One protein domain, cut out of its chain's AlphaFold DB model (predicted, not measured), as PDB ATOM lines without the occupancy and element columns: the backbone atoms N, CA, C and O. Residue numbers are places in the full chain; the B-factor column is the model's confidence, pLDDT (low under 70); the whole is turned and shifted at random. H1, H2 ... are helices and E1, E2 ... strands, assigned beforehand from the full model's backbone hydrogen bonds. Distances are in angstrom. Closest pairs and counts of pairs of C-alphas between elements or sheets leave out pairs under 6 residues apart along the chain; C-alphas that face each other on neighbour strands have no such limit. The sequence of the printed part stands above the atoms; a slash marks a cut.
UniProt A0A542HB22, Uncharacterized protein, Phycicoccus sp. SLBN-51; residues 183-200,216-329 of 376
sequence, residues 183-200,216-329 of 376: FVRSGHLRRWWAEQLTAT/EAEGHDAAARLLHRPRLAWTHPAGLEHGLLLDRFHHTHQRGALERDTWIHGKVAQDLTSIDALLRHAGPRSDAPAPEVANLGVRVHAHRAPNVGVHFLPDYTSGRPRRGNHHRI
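Overview. This is residues 183 to 200 and 216 to 329 of the 376 residues of an uncharacterized protein of Phycicoccus sp. SLBN-51 (UniProt A0A542HB22). A strongly twisted five-stranded sheet has one long helix, H4, packed over one face, and H2 crosses H4 on its side away from the sheet. H1 lies toward one end of the longest axis and short H3 at the other, while H5 sits level with the sheet. The printed part has 132 residues, with named elements in the order H1 H2 E1 E2 H3 H4 H5 E3 E4 E5; the mixed sheet runs E1 E2 E3 E4 E5. The class is mixed, helices and strands, in two layers, with H3 and H4 on one face of the sheet. The whole is compact, with a radius of gyration of the C-alphas of 14.6 A and spans of 45 by 31 by 27 A.

Arrangement. H1, residues 186 to 199, only just touches H2, residues 216 to 228, with 3 pairs of C-alphas within 8 A, made by residues 186 to 190 of H1 and residue 227 of H2 alone; the closest are those of Arg 190 and Leu 227, 6.0 A. E1, residues 232 to 236, and E2, residues 239 to 250, form an antiparallel hairpin, with N 234 and O 245 at 2.8 A; E2 bends by 104 degrees at residue 242. H3, residues 255 to 260, is on the sheet at a height of 8.4 A. H4, residues 262 to 280, touches H2 with its residues 270 to 278 alone at a steep tilt of 69 degrees, only just short of about perpendicular; the C-alphas of Ala 222 and Ser 274 are closest, 4.6 A. H5, residues 291 to 294, stands at the sheet's level and touches H4, with the C-alphas of Leu 279 and Pro 291 closest, 5.5 A; H4 touches H5 with its residues 276 to 280 alone. E3, residues 295 to 302, is parallel to E2, with N 248 and O 299 at 2.8 A; E2, H3 H4 H5 and E3 form a strand-helix-strand unit, two parallel neighbour strands with helices between. E4, residues 305 to 315, and E5, residues 322 to 328, complete the meander E3 E4 E5, each strand the antiparallel neighbour of the one before; N 300 and O 310 are 2.8 A apart, N 313 and O 325 2.9 A. H4 is on the sheet; its closest C-alphas to E5 are those of Ala 269 and Arg 323, 5.5 A. Every O i to N i+4 pair is within hydrogen-bond range in H1, H3 and H4, and 8 of 9 in H2; H5 is too short for one.

Along the chain. H1 begins at C-alpha 186 (127.864, 152.822, 194.438) and is 20.0 A long. E2 measures 27.6 A, H4 27.1 A and E4 26.9 A. E5 ends at C-alpha 328 (136.390, 165.121, 215.885).

Size, cuts and confidence. The C-alphas farthest apart, those of Thr 200 and Gln 254, are 45.2 A apart. Residues 201 to 215 are not printed, and C-alphas 200 and 216 are 12.7 A apart across the cut. Of the links printed whole, none is long. Mean pLDDT of the printed part is 77.0; 36 residues are under 70, among them 249 to 258 and 302 to 308.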
ATOM      1  N   PHE A 183     123.020 160.432 200.763       78.69
ATOM      2  CA  PHE A 183     123.703 159.163 200.527       78.69
ATOM      3  C   PHE A 183     123.832 158.873 199.026       78.69
ATOM      4  O   PHE A 183     122.844 158.951 198.291       78.69
ATOM      5  N   VAL A 184     125.019 158.444 198.592       75.19
ATOM      6  CA  VAL A 184     125.270 158.023 197.211       75.19
ATOM      7  C   VAL A 184     125.481 156.526 197.138       75.19
ATOM      8  O   VAL A 184     126.415 155.962 197.708       75.19
ATOM      9  N   ARG A 185     124.625 155.872 196.355       71.12
ATOM     10  CA  ARG A 185     124.775 154.452 196.041       71.12
ATOM     11  C   ARG A 185     125.975 154.249 195.116       71.12
ATOM     12  O   ARG A 185     126.135 154.968 194.133       71.12
ATOM     13  N   SER A 186     126.724 153.170 195.305       69.12
ATOM     14  CA  SER A 186     127.864 152.822 194.438       69.12
ATOM     15  C   SER A 186     127.475 152.588 192.972       69.12
ATOM     16  O   SER A 186     128.290 152.759 192.074       69.12
ATOM     17  N   GLY A 187     126.226 152.189 192.698       68.94
ATOM     18  CA  GLY A 187     125.699 152.129 191.328       68.94
ATOM     19  C   GLY A 187     125.480 153.512 190.704       68.94
ATOM     20  O   GLY A 187     125.681 153.669 189.507       68.94
ATOM     21  N   HIS A 188     125.113 154.510 191.513       74.50
ATOM     22  CA  HIS A 188     124.984 155.900 191.074       74.50
ATOM     23  C   HIS A 188     126.367 156.494 190.781       74.50
ATOM     24  O   HIS A 188     126.562 157.020 189.696       74.50
ATOM     25  N   LEU A 189     127.343 156.308 191.682       74.06
ATOM     26  CA  LEU A 189     128.736 156.728 191.456       74.06
ATOM     27  C   LEU A 189     129.313 156.145 190.159       74.06
ATOM     28  O   LEU A 189     129.909 156.863 189.368       74.06
ATOM     29  N   ARG A 190     129.111 154.841 189.923       78.81
ATOM     30  CA  ARG A 190     129.599 154.163 188.711       78.81
ATOM     31  C   ARG A 190     128.941 154.673 187.437       78.81
ATOM     32  O   ARG A 190     129.620 154.809 186.430       78.81
ATOM     33  N   ARG A 191     127.631 154.919 187.480       80.25
ATOM     34  CA  ARG A 191     126.893 155.444 186.330       80.25
ATOM     35  C   ARG A 191     127.343 156.859 185.997       80.25
ATOM     36  O   ARG A 191     127.704 157.103 184.858       80.25
ATOM     37  N   TRP A 192     127.400 157.722 187.005       83.06
ATOM     38  CA  TRP A 192     127.903 159.081 186.863       83.06
ATOM     39  C   TRP A 192     129.321 159.085 186.276       83.06
ATOM     40  O   TRP A 192     129.584 159.793 185.315       83.06
ATOM     41  N   TRP A 193     130.215 158.223 186.772       81.00
ATOM     42  CA  TRP A 193     131.569 158.095 186.227       81.00
ATOM     43  C   TRP A 193     131.587 157.657 184.758       81.00
ATOM     44  O   TRP A 193     132.329 158.212 183.954       81.00
ATOM     45  N   ALA A 194     130.762 156.672 184.395       79.56
ATOM     46  CA  ALA A 194     130.650 156.219 183.013       79.56
ATOM     47  C   ALA A 194     130.125 157.328 182.088       79.56
ATOM     48  O   ALA A 194     130.634 157.474 180.983       79.56
ATOM     49  N   GLU A 195     129.159 158.126 182.555       79.06
ATOM     50  CA  GLU A 195     128.631 159.285 181.827       79.06
ATOM     51  C   GLU A 195     129.724 160.337 181.574       79.06
ATOM     52  O   GLU A 195     129.819 160.848 180.459       79.06
ATOM     53  N   GLN A 196     130.596 160.602 182.558       75.56
ATOM     54  CA  GLN A 196     131.729 161.523 182.384       75.56
ATOM     55  C   GLN A 196     132.740 161.008 181.354       75.56
ATOM     56  O   GLN A 196     133.118 161.747 180.455       75.56
ATOM     57  N   LEU A 197     133.113 159.723 181.418       71.00
ATOM     58  CA  LEU A 197     134.034 159.124 180.443       71.00
ATOM     59  C   LEU A 197     133.513 159.196 179.001       71.00
ATOM     60  O   LEU A 197     134.306 159.276 178.070       71.00
ATOM     61  N   THR A 198     132.193 159.152 178.806       66.06
ATOM     62  CA  THR A 198     131.576 159.277 177.476       66.06
ATOM     63  C   THR A 198     131.396 160.718 177.003       66.06
ATOM     64  O   THR A 198     131.199 160.929 175.810       66.06
ATOM     65  N   ALA A 199     131.424 161.696 177.914       60.94
ATOM     66  CA  ALA A 199     131.239 163.113 177.602       60.94
ATOM     67  C   ALA A 199     132.546 163.814 177.189       60.94
ATOM     68  O   ALA A 199     132.498 164.896 176.604       60.94
ATOM     69  N   THR A 200     133.702 163.208 177.468       57.38
ATOM     70  CA  THR A 200     135.011 163.699 177.026       57.38
ATOM     71  C   THR A 200     135.202 163.393 175.535       57.38
ATOM     72  O   THR A 200     135.495 162.263 175.149       57.38
ATOM     73  N   GLU A 216     146.752 160.679 183.775       61.56
ATOM     74  CA  GLU A 216     145.374 160.314 183.460       61.56
ATOM     75  C   GLU A 216     145.099 158.837 183.775       61.56
ATOM     76  O   GLU A 216     144.094 158.521 184.414       61.56
ATOM     77  N   ALA A 217     146.030 157.935 183.442       59.97
ATOM     78  CA  ALA A 217     145.953 156.523 183.810       59.97
ATOM     79  C   ALA A 217     145.979 156.315 185.337       59.97
ATOM     80  O   ALA A 217     145.163 155.561 185.875       59.97
ATOM     81  N   GLU A 218     146.852 157.027 186.063       63.38
ATOM     82  CA  GLU A 218     146.895 156.991 187.533       63.38
ATOM     83  C   GLU A 218     145.582 157.515 188.150       63.38
ATOM     84  O   GLU A 218     145.076 156.946 189.127       63.38
ATOM     85  N   GLY A 219     145.002 158.567 187.561       63.06
ATOM     86  CA  GLY A 219     143.703 159.126 187.937       63.06
ATOM     87  C   GLY A 219     142.548 158.147 187.708       63.06
ATOM     88  O   GLY A 219     141.740 157.928 188.615       63.06
ATOM     89  N   HIS A 220     142.507 157.482 186.552       69.00
ATOM     90  CA  HIS A 220     141.524 156.438 186.250       69.00
ATOM     91  C   HIS A 220     141.607 155.272 187.235       69.00
ATOM     92  O   HIS A 220     140.586 154.857 187.789       69.00
ATOM     93  N   ASP A 221     142.815 154.799 187.542       73.50
ATOM     94  CA  ASP A 221     143.027 153.758 188.546       73.50
ATOM     95  C   ASP A 221     142.592 154.215 189.946       73.50
ATOM     96  O   ASP A 221     142.045 153.432 190.733       73.50
ATOM     97  N   ALA A 222     142.812 155.485 190.289       74.62
ATOM     98  CA  ALA A 222     142.374 156.062 191.554       74.62
ATOM     99  C   ALA A 222     140.851 156.147 191.667       74.62
ATOM    100  O   ALA A 222     140.310 155.717 192.694       74.62
ATOM    101  N   ALA A 223     140.157 156.618 190.634       74.69
ATOM    102  CA  ALA A 223     138.700 156.646 190.587       74.69
ATOM    103  C   ALA A 223     138.119 155.221 190.617       74.69
ATOM    104  O   ALA A 223     137.256 154.911 191.446       74.69
ATOM    105  N   ALA A 224     138.666 154.300 189.817       73.56
ATOM    106  CA  ALA A 224     138.250 152.899 189.782       73.56
ATOM    107  C   ALA A 224     138.329 152.237 191.170       73.56
ATOM    108  O   ALA A 224     137.406 151.530 191.588       73.56
ATOM    109  N   ARG A 225     139.379 152.516 191.957       71.56
ATOM    110  CA  ARG A 225     139.494 152.007 193.338       71.56
ATOM    111  C   ARG A 225     138.320 152.412 194.232       71.56
ATOM    112  O   ARG A 225     137.917 151.600 195.070       71.56
ATOM    113  N   LEU A 226     137.797 153.629 194.087       73.31
ATOM    114  CA  LEU A 226     136.627 154.094 194.835       73.31
ATOM    115  C   LEU A 226     135.347 153.408 194.352       73.31
ATOM    116  O   LEU A 226     134.536 152.979 195.166       73.31
ATOM    117  N   LEU A 227     135.206 153.236 193.040       70.62
ATOM    118  CA  LEU A 227     134.024 152.648 192.408       70.62
ATOM    119  C   LEU A 227     133.876 151.136 192.645       70.62
ATOM    120  O   LEU A 227     132.755 150.621 192.681       70.62
ATOM    121  N   HIS A 228     134.990 150.418 192.810       63.59
ATOM    122  CA  HIS A 228     134.999 148.966 193.008       63.59
ATOM    123  C   HIS A 228     135.003 148.534 194.474       63.59
ATOM    124  O   HIS A 228     134.717 147.374 194.776       63.59
ATOM    125  N   ARG A 229     135.340 149.432 195.405       60.09
ATOM    126  CA  ARG A 229     135.366 149.103 196.832       60.09
ATOM    127  C   ARG A 229     134.063 149.524 197.500       60.09
ATOM    128  O   ARG A 229     133.612 150.641 197.275       60.09
ATOM    129  N   PRO A 230     133.499 148.695 198.397       55.25
ATOM    130  CA  PRO A 230     132.360 149.118 199.192       55.25
ATOM    131  C   PRO A 230     132.793 150.291 200.075       55.25
ATOM    132  O   PRO A 230     133.655 150.162 200.956       55.25
ATOM    133  N   ARG A 231     132.242 151.461 199.767       67.31
ATOM    134  CA  ARG A 231     132.445 152.720 200.476       67.31
ATOM    135  C   ARG A 231     131.098 153.373 200.670       67.31
ATOM    136  O   ARG A 231     130.172 153.175 199.889       67.31
ATOM    137  N   LEU A 232     131.009 154.128 201.746       73.50
ATOM    138  CA  LEU A 232     129.812 154.869 202.071       73.50
ATOM    139  C   LEU A 232     130.100 156.302 201.712       73.50
ATOM    140  O   LEU A 232     130.957 156.939 202.316       73.50
ATOM    141  N   ALA A 233     129.450 156.730 200.644       81.88
ATOM    142  CA  ALA A 233     129.652 158.027 200.052       81.88
ATOM    143  C   ALA A 233     128.459 158.920 200.365       81.88
ATOM    144  O   ALA A 233     127.304 158.486 200.301       81.88
ATOM    145  N   TRP A 234     128.759 160.170 200.679       86.19
ATOM    146  CA  TRP A 234     127.789 161.228 200.883       86.19
ATOM    147  C   TRP A 234     128.108 162.369 199.933       86.19
ATOM    148  O   TRP A 234     129.272 162.734 199.787       86.19
ATOM    149  N   THR A 235     127.084 162.929 199.307       88.56
ATOM    150  CA  THR A 235     127.225 163.993 198.320       88.56
ATOM    151  C   THR A 235     126.407 165.211 198.672       88.56
ATOM    152  O   THR A 235     125.374 165.103 199.332       88.56
ATOM    153  N   HIS A 236     126.821 166.370 198.184       88.75
ATOM    154  CA  HIS A 236     125.958 167.540 198.207       88.75
ATOM    155  C   HIS A 236     124.660 167.270 197.408       88.75
ATOM    156  O   HIS A 236     124.728 166.628 196.359       88.75
ATOM    157  N   PRO A 237     123.476 167.745 197.850       83.12
ATOM    158  CA  PRO A 237     122.211 167.512 197.145       83.12
ATOM    159  C   PRO A 237     122.187 167.997 195.689       83.12
ATOM    160  O   PRO A 237     121.430 167.458 194.889       83.12
ATOM    161  N   ALA A 238     123.014 168.991 195.350       84.75
ATOM    162  CA  ALA A 238     123.153 169.494 193.981       84.75
ATOM    163  C   ALA A 238     123.999 168.590 193.061       84.75
ATOM    164  O   ALA A 238     123.976 168.788 191.854       84.75
ATOM    165  N   GLY A 239     124.743 167.614 193.595       83.81
ATOM    166  CA  GLY A 239     125.561 166.698 192.794       83.81
ATOM    167  C   GLY A 239     126.894 166.330 193.444       83.81
ATOM    168  O   GLY A 239     127.274 166.893 194.472       83.81
ATOM    169  N   LEU A 240     127.595 165.376 192.823       86.69
ATOM    170  CA  LEU A 240     128.911 164.878 193.252       86.69
ATOM    171  C   LEU A 240     129.989 165.940 193.096       86.69
ATOM    172  O   LEU A 240     130.797 166.144 193.997       86.69
ATOM    173  N   GLU A 241     129.927 166.666 191.988       86.94
ATOM    174  CA  GLU A 241     130.780 167.797 191.651       86.94
ATOM    175  C   GLU A 241     130.698 168.944 192.675       86.94
ATOM    176  O   GLU A 241     131.611 169.751 192.769       86.94
ATOM    177  N   HIS A 242     129.636 168.993 193.487       88.44
ATOM    178  CA  HIS A 242     129.438 170.015 194.517       88.44
ATOM    179  C   HIS A 242     129.954 169.602 195.901       88.44
ATOM    180  O   HIS A 242     129.968 170.417 196.824       88.44
ATOM    181  N   GLY A 243     130.338 168.340 196.091       91.00
ATOM    182  CA  GLY A 243     130.801 167.865 197.385       91.00
ATOM    183  C   GLY A 243     130.718 166.355 197.514       91.00
ATOM    184  O   GLY A 243     129.618 165.821 197.446       91.00
ATOM    185  N   LEU A 244     131.833 165.681 197.799       91.81
ATOM    186  CA  LEU A 244     131.906 164.248 198.072       91.81
ATOM    187  C   LEU A 244     132.666 163.970 199.376       91.81
ATOM    188  O   LEU A 244     133.808 164.389 199.553       91.81
ATOM    189  N   LEU A 245     132.025 163.226 200.276       91.88
ATOM    190  CA  LEU A 245     132.544 162.789 201.572       91.88
ATOM    191  C   LEU A 245     132.499 161.261 201.656       91.88
ATOM    192  O   LEU A 245     131.475 160.657 201.329       91.88
ATOM    193  N   LEU A 246     133.564 160.630 202.152       88.19
ATOM    194  CA  LEU A 246     133.586 159.180 202.371       88.19
ATOM    195  C   LEU A 246     133.627 158.811 203.847       88.19
ATOM    196  O   LEU A 246     134.406 159.359 204.621       88.19
ATOM    197  N   ASP A 247     132.864 157.788 204.208       82.75
ATOM    198  CA  ASP A 247     132.917 157.161 205.520       82.75
ATOM    199  C   ASP A 247     133.707 155.851 205.485       82.75
ATOM    200  O   ASP A 247     133.562 154.998 204.598       82.75
ATOM    201  N   ARG A 248     134.522 155.667 206.520       77.62
ATOM    202  CA  ARG A 248     135.311 154.472 206.792       77.62
ATOM    203  C   ARG A 248     135.069 153.958 208.193       77.62
ATOM    204  O   ARG A 248     134.895 154.723 209.138       77.62
ATOM    205  N   PHE A 249     135.227 152.646 208.332       67.31
ATOM    206  CA  PHE A 249     135.227 151.980 209.623       67.31
ATOM    207  C   PHE A 249     136.619 151.561 210.036       67.31
ATOM    208  O   PHE A 249     137.398 151.011 209.255       67.31
ATOM    209  N   HIS A 250     136.884 151.783 211.312       61.94
ATOM    210  CA  HIS A 250     138.037 151.266 212.001       61.94
ATOM    211  C   HIS A 250     137.586 150.353 213.137       61.94
ATOM    212  O   HIS A 250     136.593 150.600 213.819       61.94
ATOM    213  N   HIS A 251     138.337 149.281 213.351       56.19
ATOM    214  CA  HIS A 251     138.002 148.242 214.319       56.19
ATOM    215  C   HIS A 251     138.278 148.657 215.776       56.19
ATOM    216  O   HIS A 251     137.774 148.023 216.703       56.19
ATOM    217  N   THR A 252     139.082 149.702 215.993       51.12
ATOM    218  CA  THR A 252     139.369 150.217 217.340       51.12
ATOM    219  C   THR A 252     138.149 150.901 217.960       51.12
ATOM    220  O   THR A 252     137.262 151.375 217.258       51.12
ATOM    221  N   HIS A 253     138.135 150.973 219.288       53.47
ATOM    222  CA  HIS A 253     137.193 151.768 220.081       53.47
ATOM    223  C   HIS A 253     137.837 153.059 220.619       53.47
ATOM    224  O   HIS A 253     137.156 153.883 221.220       53.47
ATOM    225  N   GLN A 254     139.149 153.236 220.425       57.41
ATOM    226  CA  GLN A 254     139.918 154.342 220.993       57.41
ATOM    227  C   GLN A 254     140.225 155.395 219.930       57.41
ATOM    228  O   GLN A 254     140.899 155.106 218.942       57.41
ATOM    229  N   ARG A 255     139.798 156.640 220.164       58.69
ATOM    230  CA  ARG A 255     140.055 157.767 219.253       58.69
ATOM    231  C   ARG A 255     141.540 157.978 218.968       58.69
ATOM    232  O   ARG A 255     141.932 158.053 217.813       58.69
ATOM    233  N   GLY A 256     142.367 158.033 220.014       59.50
ATOM    234  CA  GLY A 256     143.807 158.274 219.867       59.50
ATOM    235  C   GLY A 256     144.522 157.190 219.054       59.50
ATOM    236  O   GLY A 256     145.569 157.458 218.474       59.50
ATOM    237  N   ALA A 257     143.940 155.988 218.958       62.97
ATOM    238  CA  ALA A 257     144.430 154.956 218.054       62.97
ATOM    239  C   ALA A 257     144.113 155.299 216.588       62.97
ATOM    240  O   ALA A 257     144.963 155.079 215.741       62.97
ATOM    241  N   LEU A 258     142.957 155.901 216.278       64.44
ATOM    242  CA  LEU A 258     142.630 156.362 214.917       64.44
ATOM    243  C   LEU A 258     143.582 157.453 214.424       64.44
ATOM    244  O   LEU A 258     143.981 157.439 213.269       64.44
ATOM    245  N   GLU A 259     143.927 158.396 215.302       71.81
ATOM    246  CA  GLU A 259     144.764 159.559 214.973       71.81
ATOM    247  C   GLU A 259     146.250 159.213 214.808       71.81
ATOM    248  O   GLU A 259     147.019 160.026 214.298       71.81
ATOM    249  N   ARG A 260     146.679 158.035 215.279       74.19
ATOM    250  CA  ARG A 260     148.085 157.592 215.262       74.19
ATOM    251  C   ARG A 260     148.323 156.368 214.385       74.19
ATOM    252  O   ARG A 260     149.474 156.056 214.091       74.19
ATOM    253  N   ASP A 261     147.268 155.675 213.970       73.06
ATOM    254  CA  ASP A 261     147.377 154.451 213.189       73.06
ATOM    255  C   ASP A 261     147.846 154.768 211.754       73.06
ATOM    256  O   ASP A 261     147.198 155.434 210.945       73.06
ATOM    257  N   THR A 262     149.048 154.298 211.430       72.44
ATOM    258  CA  THR A 262     149.695 154.550 210.139       72.44
ATOM    259  C   THR A 262     148.990 153.838 208.987       72.44
ATOM    260  O   THR A 262     148.987 154.347 207.863       72.44
ATOM    261  N   TRP A 263     148.335 152.703 209.250       75.19
ATOM    262  CA  TRP A 263     147.548 151.991 208.251       75.19
ATOM    263  C   TRP A 263     146.305 152.795 207.873       75.19
ATOM    264  O   TRP A 263     146.059 152.996 206.679       75.19
ATOM    265  N   ILE A 264     145.550 153.311 208.851       74.44
ATOM    266  CA  ILE A 264     144.357 154.112 208.539       74.44
ATOM    267  C   ILE A 264     144.731 155.424 207.849       74.44
ATOM    268  O   ILE A 264     144.046 155.825 206.912       74.44
ATOM    269  N   HIS A 265     145.862 156.038 208.201       81.12
ATOM    270  CA  HIS A 265     146.359 157.232 207.514       81.12
ATOM    271  C   HIS A 265     146.680 156.982 206.041       81.12
ATOM    272  O   HIS A 265     146.237 157.749 205.187       81.12
ATOM    273  N   GLY A 266     147.385 155.890 205.726       78.56
ATOM    274  CA  GLY A 266     147.645 155.512 204.334       78.56
ATOM    275  C   GLY A 266     146.350 155.248 203.562       78.56
ATOM    276  O   GLY A 266     146.231 155.587 202.387       78.56
ATOM    277  N   LYS A 267     145.336 154.698 204.237       80.81
ATOM    278  CA  LYS A 267     144.021 154.442 203.646       80.81
ATOM    279  C   LYS A 267     143.156 155.682 203.456       80.81
ATOM    280  O   LYS A 267     142.374 155.691 202.509       80.81
ATOM    281  N   VAL A 268     143.275 156.670 204.335       88.75
ATOM    282  CA  VAL A 268     142.644 157.986 204.197       88.75
ATOM    283  C   VAL A 268     143.283 158.739 203.040       88.75
ATOM    284  O   VAL A 268     142.560 159.207 202.174       88.75
ATOM    285  N   ALA A 269     144.616 158.779 202.963       89.12
ATOM    286  CA  ALA A 269     145.319 159.428 201.856       89.12
ATOM    287  C   ALA A 269     144.902 158.846 200.495       89.12
ATOM    288  O   ALA A 269     144.544 159.598 199.599       89.12
ATOM    289  N   GLN A 270     144.847 157.512 200.380       85.88
ATOM    290  CA  GLN A 270     144.355 156.834 199.172       85.88
ATOM    291  C   GLN A 270     142.940 157.269 198.785       85.88
ATOM    292  O   GLN A 270     142.674 157.490 197.609       85.88
ATOM    293  N   ASP A 271     142.038 157.383 199.760       89.19
ATOM    294  CA  ASP A 271     140.652 157.758 199.492       89.19
ATOM    295  C   ASP A 271     140.521 159.241 199.127       89.19
ATOM    296  O   ASP A 271     139.757 159.553 198.223       89.19
ATOM    297  N   LEU A 272     141.303 160.137 199.740       92.50
ATOM    298  CA  LEU A 272     141.355 161.550 199.348       92.50
ATOM    299  C   LEU A 272     141.826 161.712 197.897       92.50
ATOM    300  O   LEU A 272     141.227 162.484 197.153       92.50
ATOM    301  N   THR A 273     142.844 160.950 197.481       90.69
ATOM    302  CA  THR A 273     143.303 160.907 196.082       90.69
ATOM    303  C   THR A 273     142.236 160.347 195.148       90.69
ATOM    304  O   THR A 273     142.029 160.877 194.065       90.69
ATOM    305  N   SER A 274     141.531 159.291 195.557       88.69
ATOM    306  CA  SER A 274     140.453 158.716 194.753       88.69
ATOM    307  C   SER A 274     139.247 159.648 194.595       88.69
ATOM    308  O   SER A 274     138.650 159.662 193.523       88.69
ATOM    309  N   ILE A 275     138.880 160.411 195.634       90.75
ATOM    310  CA  ILE A 275     137.827 161.437 195.558       90.75
ATOM    311  C   ILE A 275     138.238 162.527 194.570       90.75
ATOM    312  O   ILE A 275     137.476 162.849 193.669       90.75
ATOM    313  N   ASP A 276     139.448 163.064 194.711       90.12
ATOM    314  CA  ASP A 276     139.964 164.117 193.834       90.12
ATOM    315  C   ASP A 276     140.019 163.682 192.367       90.12
ATOM    316  O   ASP A 276     139.551 164.411 191.499       90.12
ATOM    317  N   ALA A 277     140.506 162.467 192.094       86.31
ATOM    318  CA  ALA A 277     140.503 161.904 190.747       86.31
ATOM    319  C   ALA A 277     139.079 161.779 190.184       86.31
ATOM    320  O   ALA A 277     138.841 162.112 189.030       86.31
ATOM    321  N   LEU A 278     138.114 161.356 191.010       85.00
ATOM    322  CA  LEU A 278     136.713 161.288 190.598       85.00
ATOM    323  C   LEU A 278     136.152 162.681 190.259       85.00
ATOM    324  O   LEU A 278     135.448 162.831 189.267       85.00
ATOM    325  N   LEU A 279     136.464 163.692 191.076       86.88
ATOM    326  CA  LEU A 279     135.952 165.057 190.928       86.88
ATOM    327  C   LEU A 279     136.592 165.814 189.759       86.88
ATOM    328  O   LEU A 279     135.904 166.572 189.086       86.88
ATOM    329  N   ARG A 280     137.886 165.612 189.485       82.62
ATOM    330  CA  ARG A 280     138.589 166.281 188.373       82.62
ATOM    331  C   ARG A 280     138.059 165.866 187.001       82.62
ATOM    332  O   ARG A 280     138.040 166.680 186.084       82.62
ATOM    333  N   HIS A 281     137.555 164.643 186.884       74.25
ATOM    334  CA  HIS A 281     136.885 164.141 185.680       74.25
ATOM    335  C   HIS A 281     135.449 164.627 185.512       74.25
ATOM    336  O   HIS A 281     134.878 164.417 184.450       74.25
ATOM    337  N   ALA A 282     134.857 165.289 186.512       66.50
ATOM    338  CA  ALA A 282     133.544 165.919 186.352       66.50
ATOM    339  C   ALA A 282     133.549 167.042 185.296       66.50
ATOM    340  O   ALA A 282     132.481 167.500 184.887       66.50
ATOM    341  N   GLY A 283     134.742 167.509 184.900       56.78
ATOM    342  CA  GLY A 283     134.932 168.733 184.137       56.78
ATOM    343  C   GLY A 283     134.477 169.970 184.926       56.78
ATOM    344  O   GLY A 283     133.684 169.877 185.867       56.78
ATOM    345  N   PRO A 284     134.960 171.170 184.581       54.47
ATOM    346  CA  PRO A 284     134.390 172.389 185.126       54.47
ATOM    347  C   PRO A 284     133.002 172.602 184.501       54.47
ATOM    348  O   PRO A 284     132.868 173.213 183.443       54.47
ATOM    349  N   ARG A 285     131.941 172.109 185.149       62.84
ATOM    350  CA  ARG A 285     130.611 172.706 184.953       62.84
ATOM    351  C   ARG A 285     130.688 174.147 185.453       62.84
ATOM    352  O   ARG A 285     131.312 174.389 186.484       62.84
ATOM    353  N   SER A 286     130.115 175.111 184.727       57.50
ATOM    354  CA  SER A 286     130.370 176.537 185.010       57.50
ATOM    355  C   SER A 286     129.897 176.995 186.397       57.50
ATOM    356  O   SER A 286     130.255 178.085 186.831       57.50
ATOM    357  N   ASP A 287     129.062 176.199 187.060       74.44
ATOM    358  CA  ASP A 287     128.489 176.417 188.386       74.44
ATOM    359  C   ASP A 287     129.102 175.528 189.485       74.44
ATOM    360  O   ASP A 287     128.896 175.799 190.670       74.44
ATOM    361  N   ALA A 288     129.879 174.503 189.121       78.00
ATOM    362  CA  ALA A 288     130.478 173.594 190.085       78.00
ATOM    363  C   ALA A 288     131.719 174.220 190.749       78.00
ATOM    364  O   ALA A 288     132.528 174.879 190.086       78.00
ATOM    365  N   PRO A 289     131.907 174.017 192.064       81.94
ATOM    366  CA  PRO A 289     133.110 174.465 192.743       81.94
ATOM    367  C   PRO A 289     134.338 173.693 192.248       81.94
ATOM    368  O   PRO A 289     134.240 172.589 191.712       81.94
ATOM    369  N   ALA A 290     135.522 174.260 192.483       85.56
ATOM    370  CA  ALA A 290     136.771 173.578 192.175       85.56
ATOM    371  C   ALA A 290     136.866 172.227 192.930       85.56
ATOM    372  O   ALA A 290     136.383 172.137 194.069       85.56
ATOM    373  N   PRO A 291     137.501 171.187 192.355       84.69
ATOM    374  CA  PRO A 291     137.650 169.872 192.992       84.69
ATOM    375  C   PRO A 291     138.227 169.935 194.411       84.69
ATOM    376  O   PRO A 291     137.835 169.155 195.280       84.69
ATOM    377  N   GLU A 292     139.102 170.908 194.673       88.38
ATOM    378  CA  GLU A 292     139.708 171.174 195.978       88.38
ATOM    379  C   GLU A 292     138.674 171.503 197.062       88.38
ATOM    380  O   GLU A 292     138.877 171.188 198.234       88.38
ATOM    381  N   VAL A 293     137.563 172.130 196.668       88.31
ATOM    382  CA  VAL A 293     136.448 172.512 197.544       88.31
ATOM    383  C   VAL A 293     135.403 171.397 197.604       88.31
ATOM    384  O   VAL A 293     134.823 171.149 198.660       88.31
ATOM    385  N   ALA A 294     135.179 170.698 196.490       90.31
ATOM    386  CA  ALA A 294     134.243 169.581 196.420       90.31
ATOM    387  C   ALA A 294     134.752 168.320 197.146       90.31
ATOM    388  O   ALA A 294     133.957 167.466 197.537       90.31
ATOM    389  N   ASN A 295     136.054 168.173 197.388       94.00
ATOM    390  CA  ASN A 295     136.570 167.093 198.224       94.00
ATOM    391  C   ASN A 295     136.310 167.393 199.708       94.00
ATOM    392  O   ASN A 295     137.079 168.082 200.374       94.00
ATOM    393  N   LEU A 296     135.221 166.845 200.249       93.69
ATOM    394  CA  LEU A 296     134.808 167.110 201.630       93.69
ATOM    395  C   LEU A 296     135.610 166.307 202.658       93.69
ATOM    396  O   LEU A 296     135.503 166.592 203.848       93.69
ATOM    397  N   GLY A 297     136.408 165.326 202.219       94.31
ATOM    398  CA  GLY A 297     137.306 164.549 203.064       94.31
ATOM    399  C   GLY A 297     136.842 163.125 203.371       94.31
ATOM    400  O   GLY A 297     136.038 162.513 202.659       94.31
ATOM    401  N   VAL A 298     137.400 162.559 204.445       91.94
ATOM    402  CA  VAL A 298     137.131 161.178 204.874       91.94
ATOM    403  C   VAL A 298     136.850 161.129 206.370       91.94
ATOM    404  O   VAL A 298     137.715 161.457 207.188       91.94
ATOM    405  N   ARG A 299     135.665 160.655 206.758       88.94
ATOM    406  CA  ARG A 299     135.339 160.357 208.157       88.94
ATOM    407  C   ARG A 299     135.696 158.917 208.479       88.94
ATOM    408  O   ARG A 299     135.347 157.987 207.762       88.94
ATOM    409  N   VAL A 300     136.395 158.719 209.584       79.38
ATOM    410  CA  VAL A 300     136.774 157.412 210.105       79.38
ATOM    411  C   VAL A 300     136.080 157.210 211.436       79.38
ATOM    412  O   VAL A 300     136.331 157.927 212.402       79.38
ATOM    413  N   HIS A 301     135.246 156.188 211.506       72.44
ATOM    414  CA  HIS A 301     134.459 155.880 212.682       72.44
ATOM    415  C   HIS A 301     134.935 154.597 213.347       72.44
ATOM    416  O   HIS A 301     135.233 153.595 212.696       72.44
ATOM    417  N   ALA A 302     134.975 154.626 214.674       61.94
ATOM    418  CA  ALA A 302     135.236 153.454 215.489       61.94
ATOM    419  C   ALA A 302     133.980 152.571 215.543       61.94
ATOM    420  O   ALA A 302     132.927 153.008 216.004       61.94
ATOM    421  N   HIS A 303     134.096 151.313 215.112       53.50
ATOM    422  CA  HIS A 303     132.967 150.379 214.997       53.50
ATOM    423  C   HIS A 303     132.203 150.176 216.318       53.50
ATOM    424  O   HIS A 303     130.992 149.991 216.311       53.50
ATOM    425  N   ARG A 304     132.898 150.226 217.462       50.00
ATOM    426  CA  ARG A 304     132.296 150.047 218.799       50.00
ATOM    427  C   ARG A 304     131.973 151.358 219.520       50.00
ATOM    428  O   ARG A 304     131.432 151.312 220.618       50.00
ATOM    429  N   ALA A 305     132.337 152.500 218.943       52.66
ATOM    430  CA  ALA A 305     132.110 153.810 219.540       52.66
ATOM    431  C   ALA A 305     132.083 154.897 218.440       52.66
ATOM    432  O   ALA A 305     133.051 155.630 218.242       52.66
ATOM    433  N   PRO A 306     130.995 155.010 217.658       56.31
ATOM    434  CA  PRO A 306     130.950 155.906 216.495       56.31
ATOM    435  C   PRO A 306     131.163 157.392 216.839       56.31
ATOM    436  O   PRO A 306     131.667 158.157 216.019       56.31
ATOM    437  N   ASN A 307     130.843 157.785 218.075       56.12
ATOM    438  CA  ASN A 307     131.003 159.128 218.642       56.12
ATOM    439  C   ASN A 307     132.466 159.557 218.893       56.12
ATOM    440  O   ASN A 307     132.717 160.727 219.206       56.12
ATOM    441  N   VAL A 308     133.428 158.634 218.795       60.75
ATOM    442  CA  VAL A 308     134.878 158.902 218.889       60.75
ATOM    443  C   VAL A 308     135.580 158.877 217.530       60.75
ATOM    444  O   VAL A 308     136.809 158.865 217.473       60.75
ATOM    445  N   GLY A 309     134.821 158.906 216.434       72.50
ATOM    446  CA  GLY A 309     135.388 159.022 215.097       72.50
ATOM    447  C   GLY A 309     136.050 160.375 214.815       72.50
ATOM    448  O   GLY A 309     135.875 161.369 215.532       72.50
ATOM    449  N   VAL A 310     136.821 160.390 213.733       82.81
ATOM    450  CA  VAL A 310     137.668 161.500 213.293       82.81
ATOM    451  C   VAL A 310     137.351 161.820 211.840       82.81
ATOM    452  O   VAL A 310     137.217 160.917 211.023       82.81
ATOM    453  N   HIS A 311     137.254 163.099 211.510       90.12
ATOM    454  CA  HIS A 311     137.142 163.583 210.145       90.12
ATOM    455  C   HIS A 311     138.487 164.142 209.681       90.12
ATOM    456  O   HIS A 311     139.018 165.068 210.295       90.12
ATOM    457  N   PHE A 312     139.037 163.563 208.615       93.12
ATOM    458  CA  PHE A 312     140.267 164.008 207.968       93.12
ATOM    459  C   PHE A 312     139.933 164.866 206.752       93.12
ATOM    460  O   PHE A 312     139.217 164.414 205.858       93.12
ATOM    461  N   LEU A 313     140.486 166.075 206.722       93.56
ATOM    462  CA  LEU A 313     140.321 167.021 205.626       93.56
ATOM    463  C   LEU A 313     141.454 166.855 204.606       93.56
ATOM    464  O   LEU A 313     142.577 166.499 204.994       93.56
ATOM    465  N   PRO A 314     141.194 167.112 203.317       93.88
ATOM    466  CA  PRO A 314     142.263 167.225 202.348       93.88
ATOM    467  C   PRO A 314     143.084 168.500 202.586       93.88
ATOM    468  O   PRO A 314     142.578 169.526 203.037       93.88
ATOM    469  N   ASP A 315     144.365 168.419 202.264       93.88
ATOM    470  CA  ASP A 315     145.277 169.543 202.113       93.88
ATOM    471  C   ASP A 315     145.794 169.549 200.673       93.88
ATOM    472  O   ASP A 315     146.337 168.552 200.194       93.88
ATOM    473  N   TYR A 316     145.600 170.676 199.996       91.94
ATOM    474  CA  TYR A 316     145.940 170.894 198.595       91.94
ATOM    475  C   TYR A 316     147.135 171.836 198.401       91.94
ATOM    476  O   TYR A 316     147.440 172.198 197.270       91.94
ATOM    477  N   THR A 317     147.868 172.194 199.460       88.94
ATOM    478  CA  THR A 317     149.072 173.052 199.373       88.94
ATOM    479  C   THR A 317     150.106 172.565 198.354       88.94
ATOM    480  O   THR A 317     150.820 173.368 197.764       88.94
ATOM    481  N   SER A 318     150.171 171.252 198.107       84.56
ATOM    482  CA  SER A 318     151.071 170.640 197.117       84.56
ATOM    483  C   SER A 318     150.493 170.515 195.697       84.56
ATOM    484  O   SER A 318     151.108 169.873 194.850       84.56
ATOM    485  N   GLY A 319     149.291 171.041 195.439       81.75
ATOM    486  CA  GLY A 319     148.558 170.878 194.172       81.75
ATOM    487  C   GLY A 319     147.888 169.507 193.983       81.75
ATOM    488  O   GLY A 319     147.156 169.299 193.015       81.75
ATOM    489  N   ARG A 320     148.112 168.568 194.910       85.19
ATOM    490  CA  ARG A 320     147.477 167.243 194.983       85.19
ATOM    491  C   ARG A 320     146.886 167.027 196.379       85.19
ATOM    492  O   ARG A 320     147.470 167.534 197.343       85.19
ATOM    493  N   PRO A 321     145.802 166.243 196.515       90.88
ATOM    494  CA  PRO A 321     145.187 165.978 197.809       90.88
ATOM    495  C   PRO A 321     146.142 165.178 198.694       90.88
ATOM    496  O   PRO A 321     146.530 164.045 198.392       90.88
ATOM    497  N   ARG A 322     146.498 165.757 199.831       90.75
ATOM    498  CA  ARG A 322     147.166 165.070 200.933       90.75
ATOM    499  C   ARG A 322     146.265 165.079 202.150       90.75
ATOM    500  O   ARG A 322     145.283 165.805 202.222       90.75
ATOM    501  N   ARG A 323     146.588 164.243 203.131       90.31
ATOM    502  CA  ARG A 323     145.904 164.303 204.420       90.31
ATOM    503  C   ARG A 323     146.343 165.576 205.141       90.31
ATOM    504  O   ARG A 323     147.489 165.648 205.581       90.31
ATOM    505  N   GLY A 324     145.419 166.515 205.278       88.69
ATOM    506  CA  GLY A 324     145.597 167.745 206.027       88.69
ATOM    507  C   GLY A 324     145.226 167.596 207.496       88.69
ATOM    508  O   GLY A 324     145.460 166.567 208.141       88.69
ATOM    509  N   ASN A 325     144.615 168.655 208.018       90.12
ATOM    510  CA  ASN A 325     144.105 168.692 209.380       90.12
ATOM    511  C   ASN A 325     142.996 167.657 209.603       90.12
ATOM    512  O   ASN A 325     142.331 167.180 208.682       90.12
ATOM    513  N   HIS A 326     142.774 167.329 210.868       90.75
ATOM    514  CA  HIS A 326     141.680 166.465 211.279       90.75
ATOM    515  C   HIS A 326     140.993 167.033 212.511       90.75
ATOM    516  O   HIS A 326     141.574 167.799 213.278       90.75
ATOM    517  N   HIS A 327     139.736 166.660 212.697       83.44
ATOM    518  CA  HIS A 327     138.939 167.069 213.843       83.44
ATOM    519  C   HIS A 327     137.991 165.948 214.244       83.44
ATOM    520  O   HIS A 327     137.768 164.984 213.510       83.44
ATOM    521  N   ARG A 328     137.423 166.056 215.444       79.75
ATOM    522  CA  ARG A 328     136.390 165.121 215.885       79.75
ATOM    523  C   ARG A 328     135.143 165.294 215.024       79.75
ATOM    524  O   ARG A 328     134.761 166.414 214.690       79.75
ATOM    525  N   ILE A 329     134.462 164.192 214.745       78.88
ATOM    526  CA  ILE A 329     133.123 164.234 214.158       78.88
ATOM    527  C   ILE A 329     132.194 165.031 215.087       78.88
ATOM    528  O   ILE A 329     132.169 164.813 216.297       78.88
TER     529      ILE A 329